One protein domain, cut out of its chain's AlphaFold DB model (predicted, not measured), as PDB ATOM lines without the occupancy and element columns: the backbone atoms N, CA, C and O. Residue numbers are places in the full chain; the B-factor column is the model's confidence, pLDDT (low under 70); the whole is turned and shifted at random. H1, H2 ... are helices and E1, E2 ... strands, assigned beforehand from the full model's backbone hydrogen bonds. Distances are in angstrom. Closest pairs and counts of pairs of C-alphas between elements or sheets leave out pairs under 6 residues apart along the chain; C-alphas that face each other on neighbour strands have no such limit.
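What this domain is: This is residues 2 to 78 of the 114 residues of the protein "SURF1 family protein" of Rugamonas sp. FT81W (UniProt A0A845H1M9). The domain has little regular structure: a short ribbon of two antiparallel strands, E1 and E2, has the small helix H1 near one end and long loops at both ends, while residues 2 to 9 stick out. The printed part has 77 residues, with E1, H1 and E2 in chain order; the class is mixed, with only 17 residues in named elements. It is loose, with a radius of gyration of the C-alphas of 14.6 A, and spans 40 by 38 by 23 A.

How they stand to each other: E1, residues 12 to 16, and E2, residues 53 to 57, are antiparallel at 157 degrees; N 13 and O 56 are within hydrogen-bond range at 3.0 A. The closest C-alphas of E2 and H1, residues 38 to 44, are those of Tyr 53 and Val 38, 6.7 A apart. In H1 every O i to N i+4 pair is within hydrogen-bond range.

Where its parts are: E1 measures 13.0 A from C-alpha 12 at (162.779, 217.329, 280.187), E2 12.6 A to C-alpha 57 at (159.540, 219.196, 278.104), and H1 9.9 A.

The domain as a whole: The printed part has no cut. The link from E1 to H1 is long, 21 residues. Residues 2 to 6 and 60 to 68 have pLDDT under 70.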
ATOM      1  N   ALA A   2     150.745 209.635 265.471       48.03
ATOM      2  CA  ALA A   2     151.700 209.883 264.396       48.03
ATOM      3  C   ALA A   2     151.674 208.705 263.413       48.03
ATOM      4  O   ALA A   2     151.943 207.562 263.783       48.03
ATOM      5  N   ARG A   3     151.252 208.986 262.177       52.16
ATOM      6  CA  ARG A   3     151.549 208.121 261.037       52.16
ATOM      7  C   ARG A   3     153.066 208.212 260.857       52.16
ATOM      8  O   ARG A   3     153.590 209.315 260.944       52.16
ATOM      9  N   GLY A   4     153.736 207.067 260.746       66.38
ATOM     10  CA  GLY A   4     155.187 206.943 260.911       66.38
ATOM     11  C   GLY A   4     156.036 207.956 260.136       66.38
ATOM     12  O   GLY A   4     155.658 208.396 259.054       66.38
ATOM     13  N   GLY A   5     157.198 208.264 260.708       61.19
ATOM     14  CA  GLY A   5     158.234 209.108 260.120       61.19
ATOM     15  C   GLY A   5     158.989 209.849 261.217       61.19
ATOM     16  O   GLY A   5     158.450 210.788 261.785       61.19
ATOM     17  N   ASP A   6     160.208 209.390 261.492       67.75
ATOM     18  CA  ASP A   6     161.256 210.006 262.318       67.75
ATOM     19  C   ASP A   6     161.182 209.852 263.849       67.75
ATOM     20  O   ASP A   6     160.153 210.001 264.511       67.75
ATOM     21  N   THR A   7     162.344 209.527 264.423       77.62
ATOM     22  CA  THR A   7     162.575 209.483 265.868       77.62
ATOM     23  C   THR A   7     162.580 210.908 266.409       77.62
ATOM     24  O   THR A   7     163.450 211.703 266.057       77.62
ATOM     25  N   VAL A   8     161.637 211.224 267.296       77.62
ATOM     26  CA  VAL A   8     161.590 212.514 267.998       77.62
ATOM     27  C   VAL A   8     162.261 212.370 269.361       77.62
ATOM     28  O   VAL A   8     161.861 211.531 270.169       77.62
ATOM     29  N   THR A   9     163.264 213.205 269.630       83.31
ATOM     30  CA  THR A   9     163.902 213.302 270.949       83.31
ATOM     31  C   THR A   9     163.188 214.356 271.784       83.31
ATOM     32  O   THR A   9     163.096 215.511 271.378       83.31
ATOM     33  N   VAL A  10     162.713 213.967 272.968       82.88
ATOM     34  CA  VAL A  10     162.149 214.880 273.971       82.88
ATOM     35  C   VAL A  10     163.024 214.813 275.215       82.88
ATOM     36  O   VAL A  10     163.205 213.734 275.780       82.88
ATOM     37  N   THR A  11     163.563 215.954 275.642       87.69
ATOM     38  CA  THR A  11     164.270 216.102 276.922       87.69
ATOM     39  C   THR A  11     163.424 216.923 277.881       87.69
ATOM     40  O   THR A  11     162.611 217.748 277.457       87.69
ATOM     41  N   GLY A  12     163.558 216.647 279.172       89.94
ATOM     42  CA  GLY A  12     162.779 217.329 280.187       89.94
ATOM     43  C   GLY A  12     162.772 216.607 281.520       89.94
ATOM     44  O   GLY A  12     163.460 215.600 281.724       89.94
ATOM     45  N   LEU A  13     161.941 217.104 282.430       92.00
ATOM     46  CA  LEU A  13     161.769 216.508 283.746       92.00
ATOM     47  C   LEU A  13     160.747 215.371 283.688       92.00
ATOM     48  O   LEU A  13     159.568 215.592 283.410       92.00
ATOM     49  N   LEU A  14     161.180 214.157 284.023       93.69
ATOM     50  CA  LEU A  14     160.284 213.018 284.196       93.69
ATOM     51  C   LEU A  14     159.496 213.145 285.503       93.69
ATOM     52  O   LEU A  14     160.069 213.352 286.574       93.69
ATOM     53  N   ARG A  15     158.179 212.943 285.426       92.88
ATOM     54  CA  ARG A  15     157.279 212.898 286.582       92.88
ATOM     55  C   ARG A  15     156.343 211.705 286.488       92.88
ATOM     56  O   ARG A  15     155.751 211.440 285.443       92.88
ATOM     57  N   LEU A  16     156.188 210.992 287.599       94.38
ATOM     58  CA  LEU A  16     155.232 209.893 287.688       94.38
ATOM     59  C   LEU A  16     153.799 210.419 287.558       94.38
ATOM     60  O   LEU A  16     153.493 211.525 288.004       94.38
ATOM     61  N   GLY A  17     152.928 209.613 286.948       90.81
ATOM     62  CA  GLY A  17     151.504 209.920 286.894       90.81
ATOM     63  C   GLY A  17     150.890 209.970 288.293       90.81
ATOM     64  O   GLY A  17     151.233 209.178 289.170       90.81
ATOM     65  N   GLU A  18     149.965 210.902 288.493       89.31
ATOM     66  CA  GLU A  18     149.242 211.048 289.754       89.31
ATOM     67  C   GLU A  18     147.982 210.172 289.747       89.31
ATOM     68  O   GLU A  18     147.287 210.087 288.739       89.31
ATOM     69  N   ALA A  19     147.645 209.539 290.870       79.75
ATOM     70  CA  ALA A  19     146.323 208.931 291.028       79.75
ATOM     71  C   ALA A  19     145.280 210.022 291.327       79.75
ATOM     72  O   ALA A  19     145.610 211.035 291.944       79.75
ATOM     73  N   GLY A  20     144.026 209.805 290.910       76.62
ATOM     74  CA  GLY A  20     142.922 210.756 291.087       76.62
ATOM     75  C   GLY A  20     142.916 211.455 292.455       76.62
ATOM     76  O   GLY A  20     142.938 210.815 293.509       76.62
ATOM     77  N   GLY A  21     142.911 212.788 292.428       72.00
ATOM     78  CA  GLY A  21     143.088 213.616 293.619       72.00
ATOM     79  C   GLY A  21     141.911 213.546 294.589       72.00
ATOM     80  O   GLY A  21     140.751 213.514 294.186       72.00
ATOM     81  N   ARG A  22     142.205 213.600 295.896       80.62
ATOM     82  CA  ARG A  22     141.180 213.589 296.961       80.62
ATOM     83  C   ARG A  22     140.358 214.878 297.048       80.62
ATOM     84  O   ARG A  22     139.269 214.853 297.604       80.62
ATOM     85  N   LEU A  23     140.894 215.997 296.555       86.00
ATOM     86  CA  LEU A  23     140.254 217.314 296.658       86.00
ATOM     87  C   LEU A  23     139.259 217.574 295.525       86.00
ATOM     88  O   LEU A  23     138.225 218.199 295.748       86.00
ATOM     89  N   ARG A  24     139.574 217.121 294.306       90.62
ATOM     90  CA  ARG A  24     138.730 217.321 293.128       90.62
ATOM     91  C   ARG A  24     138.969 216.224 292.099       90.62
ATOM     92  O   ARG A  24     140.108 215.981 291.702       90.62
ATOM     93  N   ALA A  25     137.885 215.590 291.666       91.94
ATOM     94  CA  ALA A  25     137.919 214.591 290.609       91.94
ATOM     95  C   ALA A  25     138.069 215.260 289.236       91.94
ATOM     96  O   ALA A  25     137.530 216.341 289.005       91.94
ATOM     97  N   ASN A  26     138.778 214.596 288.322       94.56
ATOM     98  CA  ASN A  26     138.825 214.994 286.914       94.56
ATOM     99  C   ASN A  26     137.431 214.865 286.277       94.56
ATOM    100  O   ASN A  26     136.644 214.005 286.672       94.56
ATOM    101  N   GLU A  27     137.148 215.667 285.248       95.00
ATOM    102  CA  GLU A  27     135.904 215.607 284.467       95.00
ATOM    103  C   GLU A  27     136.242 215.289 282.993       95.00
ATOM    104  O   GLU A  27     136.236 216.190 282.146       95.00
ATOM    105  N   PRO A  28     136.549 214.017 282.646       94.75
ATOM    106  CA  PRO A  28     137.031 213.651 281.311       94.75
ATOM    107  C   PRO A  28     136.072 214.031 280.180       94.75
ATOM    108  O   PRO A  28     136.520 214.461 279.122       94.75
ATOM    109  N   ALA A  29     134.759 213.944 280.421       94.94
ATOM    110  CA  ALA A  29     133.726 214.309 279.448       94.94
ATOM    111  C   ALA A  29     133.785 215.789 279.031       94.94
ATOM    112  O   ALA A  29     133.395 216.135 277.920       94.94
ATOM    113  N   ARG A  30     134.292 216.661 279.912       96.00
ATOM    114  CA  ARG A  30     134.481 218.099 279.665       96.00
ATOM    115  C   ARG A  30     135.940 218.463 279.383       96.00
ATOM    116  O   ARG A  30     136.254 219.636 279.223       96.00
ATOM    117  N   ASN A  31     136.826 217.464 279.323       93.38
ATOM    118  CA  ASN A  31     138.272 217.620 279.189       93.38
ATOM    119  C   ASN A  31     138.904 218.501 280.291       93.38
ATOM    120  O   ASN A  31     139.857 219.236 280.032       93.38
ATOM    121  N   TYR A  32     138.392 218.423 281.525       94.25
ATOM    122  CA  TYR A  32     138.997 219.091 282.680       94.25
ATOM    123  C   TYR A  32     139.805 218.112 283.527       94.25
ATOM    124  O   TYR A  32     139.305 217.069 283.956       94.25
ATOM    125  N   TRP A  33     141.056 218.485 283.792       92.81
ATOM    126  CA  TRP A  33     142.042 217.661 284.482       92.81
ATOM    127  C   TRP A  33     142.649 218.461 285.636       92.81
ATOM    128  O   TRP A  33     143.363 219.434 285.419       92.81
ATOM    129  N   TYR A  34     142.335 218.061 286.864       93.50
ATOM    130  CA  TYR A  34     142.845 218.654 288.104       93.50
ATOM    131  C   TYR A  34     144.033 217.874 288.671       93.50
ATOM    132  O   TYR A  34     144.855 218.436 289.386       93.50
ATOM    133  N   THR A  35     144.132 216.587 288.337       93.00
ATOM    134  CA  THR A  35     145.295 215.736 288.611       93.00
ATOM    135  C   THR A  35     145.852 215.185 287.315       93.00
ATOM    136  O   THR A  35     145.106 214.922 286.365       93.00
ATOM    137  N   ARG A  36     147.168 214.983 287.284       92.19
ATOM    138  CA  ARG A  36     147.896 214.461 286.122       92.19
ATOM    139  C   ARG A  36     147.843 212.931 286.089       92.19
ATOM    140  O   ARG A  36     148.871 212.256 286.072       92.19
ATOM    141  N   ASP A  37     146.625 212.389 286.095       93.38
ATOM    142  CA  ASP A  37     146.368 210.953 285.941       93.38
ATOM    143  C   ASP A  37     146.536 210.552 284.477       93.38
ATOM    144  O   ASP A  37     145.607 210.605 283.666       93.38
ATOM    145  N   VAL A  38     147.768 210.167 284.141       94.00
ATOM    146  CA  VAL A  38     148.191 209.800 282.782       94.00
ATOM    147  C   VAL A  38     147.326 208.677 282.211       94.00
ATOM    148  O   VAL A  38     146.973 208.711 281.034       94.00
ATOM    149  N   GLN A  39     146.922 207.709 283.038       92.56
ATOM    150  CA  GLN A  39     146.114 206.575 282.590       92.56
ATOM    151  C   GLN A  39     144.661 206.988 282.334       92.56
ATOM    152  O   GLN A  39     144.065 206.572 281.340       92.56
ATOM    153  N   ALA A  40     144.075 207.832 283.188       92.75
ATOM    154  CA  ALA A  40     142.742 208.382 282.951       92.75
ATOM    155  C   ALA A  40     142.702 209.273 281.701       92.75
ATOM    156  O   ALA A  40     141.764 209.156 280.909       92.75
ATOM    157  N   ILE A  41     143.732 210.100 281.486       93.44
ATOM    158  CA  ILE A  41     143.882 210.922 280.277       93.44
ATOM    159  C   ILE A  41     143.998 210.030 279.041       93.44
ATOM    160  O   ILE A  41     143.266 210.233 278.072       93.44
ATOM    161  N   ALA A  42     144.861 209.012 279.075       94.12
ATOM    162  CA  ALA A  42     145.038 208.087 277.961       94.12
ATOM    163  C   ALA A  42     143.731 207.380 277.586       94.12
ATOM    164  O   ALA A  42     143.354 207.386 276.415       94.12
ATOM    165  N   ARG A  43     142.985 206.874 278.578       93.38
ATOM    166  CA  ARG A  43     141.659 206.273 278.362       93.38
ATOM    167  C   ARG A  43     140.676 207.257 277.729       93.38
ATOM    168  O   ARG A  43     140.038 206.917 276.740       93.38
ATOM    169  N   ALA A  44     140.590 208.481 278.248       94.75
ATOM    170  CA  ALA A  44     139.700 209.511 277.708       94.75
ATOM    171  C   ALA A  44     140.069 209.942 276.277       94.75
ATOM    172  O   ALA A  44     139.215 210.420 275.535       94.75
ATOM    173  N   ARG A  45     141.336 209.769 275.883       93.25
ATOM    174  CA  ARG A  45     141.855 210.085 274.545       93.25
ATOM    175  C   ARG A  45     141.945 208.871 273.613       93.25
ATOM    176  O   ARG A  45     142.394 209.029 272.481       93.25
ATOM    177  N   GLY A  46     141.539 207.679 274.059       94.19
ATOM    178  CA  GLY A  46     141.618 206.446 273.267       94.19
ATOM    179  C   GLY A  46     143.051 205.994 272.957       94.19
ATOM    180  O   GLY A  46     143.287 205.355 271.934       94.19
ATOM    181  N   LEU A  47     144.020 206.354 273.804       92.56
ATOM    182  CA  LEU A  47     145.418 205.959 273.646       92.56
ATOM    183  C   LEU A  47     145.645 204.578 274.288       92.56
ATOM    184  O   LEU A  47     145.331 204.412 275.466       92.56
ATOM    185  N   PRO A  48     146.180 203.590 273.546       85.00
ATOM    186  CA  PRO A  48     146.203 202.201 274.001       85.00
ATOM    187  C   PRO A  48     147.347 201.901 274.979       85.00
ATOM    188  O   PRO A  48     147.109 201.378 276.063       85.00
ATOM    189  N   ALA A  49     148.585 202.234 274.608       87.75
ATOM    190  CA  ALA A  49     149.783 201.968 275.397       87.75
ATOM    191  C   ALA A  49     150.517 203.286 275.645       87.75
ATOM    192  O   ALA A  49     151.070 203.882 274.721       87.75
ATOM    193  N   VAL A  50     150.498 203.743 276.896       91.81
ATOM    194  CA  VAL A  50     151.228 204.931 277.343       91.81
ATOM    195  C   VAL A  50     152.122 204.568 278.519       91.81
ATOM    196  O   VAL A  50     151.790 203.694 279.323       91.81
ATOM    197  N   ALA A  51     153.253 205.255 278.635       92.00
ATOM    198  CA  ALA A  51     154.107 205.137 279.804       92.00
ATOM    199  C   ALA A  51     153.367 205.619 281.076       92.00
ATOM    200  O   ALA A  51     152.529 206.518 280.994       92.00
ATOM    201  N   PRO A  52     153.668 205.074 282.270       90.38
ATOM    202  CA  PRO A  52     153.046 205.488 283.534       90.38
ATOM    203  C   PRO A  52     153.633 206.800 284.102       90.38
ATOM    204  O   PRO A  52     153.611 207.037 285.310       90.38
ATOM    205  N   TYR A  53     154.184 207.649 283.241       92.81
ATOM    206  CA  TYR A  53     154.816 208.918 283.577       92.81
ATOM    207  C   TYR A  53     154.612 209.911 282.431       92.81
ATOM    208  O   TYR A  53     154.269 209.530 281.312       92.81
ATOM    209  N   PHE A  54     154.848 211.184 282.712       92.19
ATOM    210  CA  PHE A  54     154.910 212.247 281.716       92.19
ATOM    211  C   PHE A  54     156.243 212.990 281.834       92.19
ATOM    212  O   PHE A  54     156.957 212.859 282.830       92.19
ATOM    213  N   VAL A  55     156.594 213.731 280.787       91.06
ATOM    214  CA  VAL A  55     157.803 214.556 280.742       91.06
ATOM    215  C   VAL A  55     157.368 216.010 280.603       91.06
ATOM    216  O   VAL A  55     156.670 216.344 279.647       91.06
ATOM    217  N   ASP A  56     157.770 216.862 281.545       89.81
ATOM    218  CA  ASP A  56     157.725 218.313 281.356       89.81
ATOM    219  C   ASP A  56     158.861 218.669 280.396       89.81
ATOM    220  O   ASP A  56     160.023 218.660 280.803       89.81
ATOM    221  N   ALA A  57     158.537 218.913 279.126       88.31
ATOM    222  CA  ALA A  57     159.540 219.196 278.104       88.31
ATOM    223  C   ALA A  57     160.374 220.436 278.462       88.31
ATOM    224  O   ALA A  57     159.828 221.436 278.936       88.31
ATOM    225  N   ASP A  58     161.679 220.382 278.201       86.38
ATOM    226  CA  ASP A  58     162.569 221.540 278.300       86.38
ATOM    227  C   ASP A  58     162.186 222.621 277.276       86.38
ATOM    228  O   ASP A  58     161.468 222.374 276.302       86.38
ATOM    229  N   ALA A  59     162.709 223.836 277.461       81.38
ATOM    230  CA  ALA A  59     162.707 224.829 276.394       81.38
ATOM    231  C   ALA A  59     163.654 224.346 275.281       81.38
ATOM    232  O   ALA A  59     164.875 224.433 275.415       81.38
ATOM    233  N   ALA A  60     163.106 223.785 274.201       68.12
ATOM    234  CA  ALA A  60     163.921 223.310 273.087       68.12
ATOM    235  C   ALA A  60     164.515 224.503 272.305       68.12
ATOM    236  O   ALA A  60     163.770 225.412 271.922       68.12
ATOM    237  N   PRO A  61     165.830 224.511 272.014       56.28
ATOM    238  CA  PRO A  61     166.419 225.498 271.116       56.28
ATOM    239  C   PRO A  61     165.771 225.391 269.727       56.28
ATOM    240  O   PRO A  61     165.820 224.331 269.107       56.28
ATOM    241  N   GLY A  62     165.162 226.475 269.237       55.88
ATOM    242  CA  GLY A  62     164.496 226.497 267.927       55.88
ATOM    243  C   GLY A  62     163.071 225.933 267.904       55.88
ATOM    244  O   GLY A  62     162.548 225.685 266.818       55.88
ATOM    245  N   ALA A  63     162.429 225.736 269.064       60.53
ATOM    246  CA  ALA A  63     160.981 225.537 269.098       60.53
ATOM    247  C   ALA A  63     160.276 226.743 268.442       60.53
ATOM    248  O   ALA A  63     160.718 227.875 268.658       60.53
ATOM    249  N   PRO A  64     159.206 226.534 267.652       57.16
ATOM    250  CA  PRO A  64     158.419 227.643 267.125       57.16
ATOM    251  C   PRO A  64     157.969 228.550 268.281       57.16
ATOM    252  O   PRO A  64     157.410 228.048 269.255       57.16
ATOM    253  N   GLU A  65     158.190 229.867 268.183       57.09
ATOM    254  CA  GLU A  65     157.599 230.836 269.131       57.09
ATOM    255  C   GLU A  65     156.061 230.782 269.100       57.09
ATOM    256  O   GLU A  65     155.392 231.162 270.060       57.09
ATOM    257  N   GLU A  66     155.501 230.263 268.006       56.88
ATOM    258  CA  GLU A  66     154.071 230.137 267.771       56.88
ATOM    259  C   GLU A  66     153.634 228.666 267.845       56.88
ATOM    260  O   GLU A  66     153.917 227.861 266.955       56.88
ATOM    261  N   GLY A  67     152.919 228.317 268.917       59.75
ATOM    262  CA  GLY A  67     152.301 227.005 269.100       59.75
ATOM    263  C   GLY A  67     152.267 226.580 270.564       59.75
ATOM    264  O   GLY A  67     153.300 226.365 271.188       59.75
ATOM    265  N   GLU A  68     151.070 226.422 271.128       65.00
ATOM    266  CA  GLU A  68     150.917 225.701 272.392       65.00
ATOM    267  C   GLU A  68     151.109 224.194 272.141       65.00
ATOM    268  O   GLU A  68     150.594 223.679 271.140       65.00
ATOM    269  N   PRO A  69     151.789 223.446 273.033       72.44
ATOM    270  CA  PRO A  69     152.262 223.821 274.372       72.44
ATOM    271  C   PRO A  69     153.714 224.343 274.435       72.44
ATOM    272  O   PRO A  69     154.605 223.820 273.771       72.44
ATOM    273  N   LEU A  70     153.965 225.305 275.334       79.81
ATOM    274  CA  LEU A  70     155.305 225.834 275.624       79.81
ATOM    275  C   LEU A  70     156.074 224.927 276.602       79.81
ATOM    276  O   LEU A  70     155.585 224.615 277.691       79.81
ATOM    277  N   GLY A  71     157.292 224.531 276.223       82.38
ATOM    278  CA  GLY A  71     158.241 223.829 277.097       82.38
ATOM    279  C   GLY A  71     158.977 224.771 278.059       82.38
ATOM    280  O   GLY A  71     158.929 225.990 277.923       82.38
ATOM    281  N   GLY A  72     159.673 224.214 279.051       83.06
ATOM    282  CA  GLY A  72     160.559 224.955 279.958       83.06
ATOM    283  C   GLY A  72     159.867 225.744 281.075       83.06
ATOM    284  O   GLY A  72     160.526 226.493 281.790       83.06
ATOM    285  N   LEU A  73     158.556 225.572 281.268       85.44
ATOM    286  CA  LEU A  73     157.802 226.267 282.323       85.44
ATOM    287  C   LEU A  73     158.125 225.757 283.738       85.44
ATOM    288  O   LEU A  73     157.908 226.462 284.726       85.44
ATOM    289  N   THR A  74     158.657 224.541 283.857       85.19
ATOM    290  CA  THR A  74     159.088 223.979 285.138       85.19
ATOM    291  C   THR A  74     160.518 224.426 285.450       85.19
ATOM    292  O   THR A  74     161.483 223.793 285.030       85.19
ATOM    293  N   VAL A  75     160.662 225.488 286.245       81.56
ATOM    294  CA  VAL A  75     161.968 225.935 286.759       81.56
ATOM    295  C   VAL A  75     162.265 225.243 288.090       81.56
ATOM    296  O   VAL A  75     161.610 225.505 289.099       81.56
ATOM    297  N   VAL A  76     163.267 224.362 288.110       84.38
ATOM    298  CA  VAL A  76     163.749 223.718 289.341       84.38
ATOM    299  C   VAL A  76     164.840 224.586 289.963       84.38
ATOM    300  O   VAL A  76     165.976 224.598 289.496       84.38
ATOM    301  N   SER A  77     164.501 225.315 291.026       87.50
ATOM    302  CA  SER A  77     165.462 226.080 291.822       87.50
ATOM    303  C   SER A  77     165.485 225.574 293.263       87.50
ATOM    304  O   SER A  77     164.451 225.393 293.906       87.50
ATOM    305  N   PHE A  78     166.687 225.323 293.779       89.00
ATOM    306  CA  PHE A  78     166.888 224.940 295.172       89.00
ATOM    307  C   PHE A  78     167.363 226.157 295.956       89.00
ATOM    308  O   PHE A  78     168.322 226.824 295.565       89.00
TER     309      PHE A  78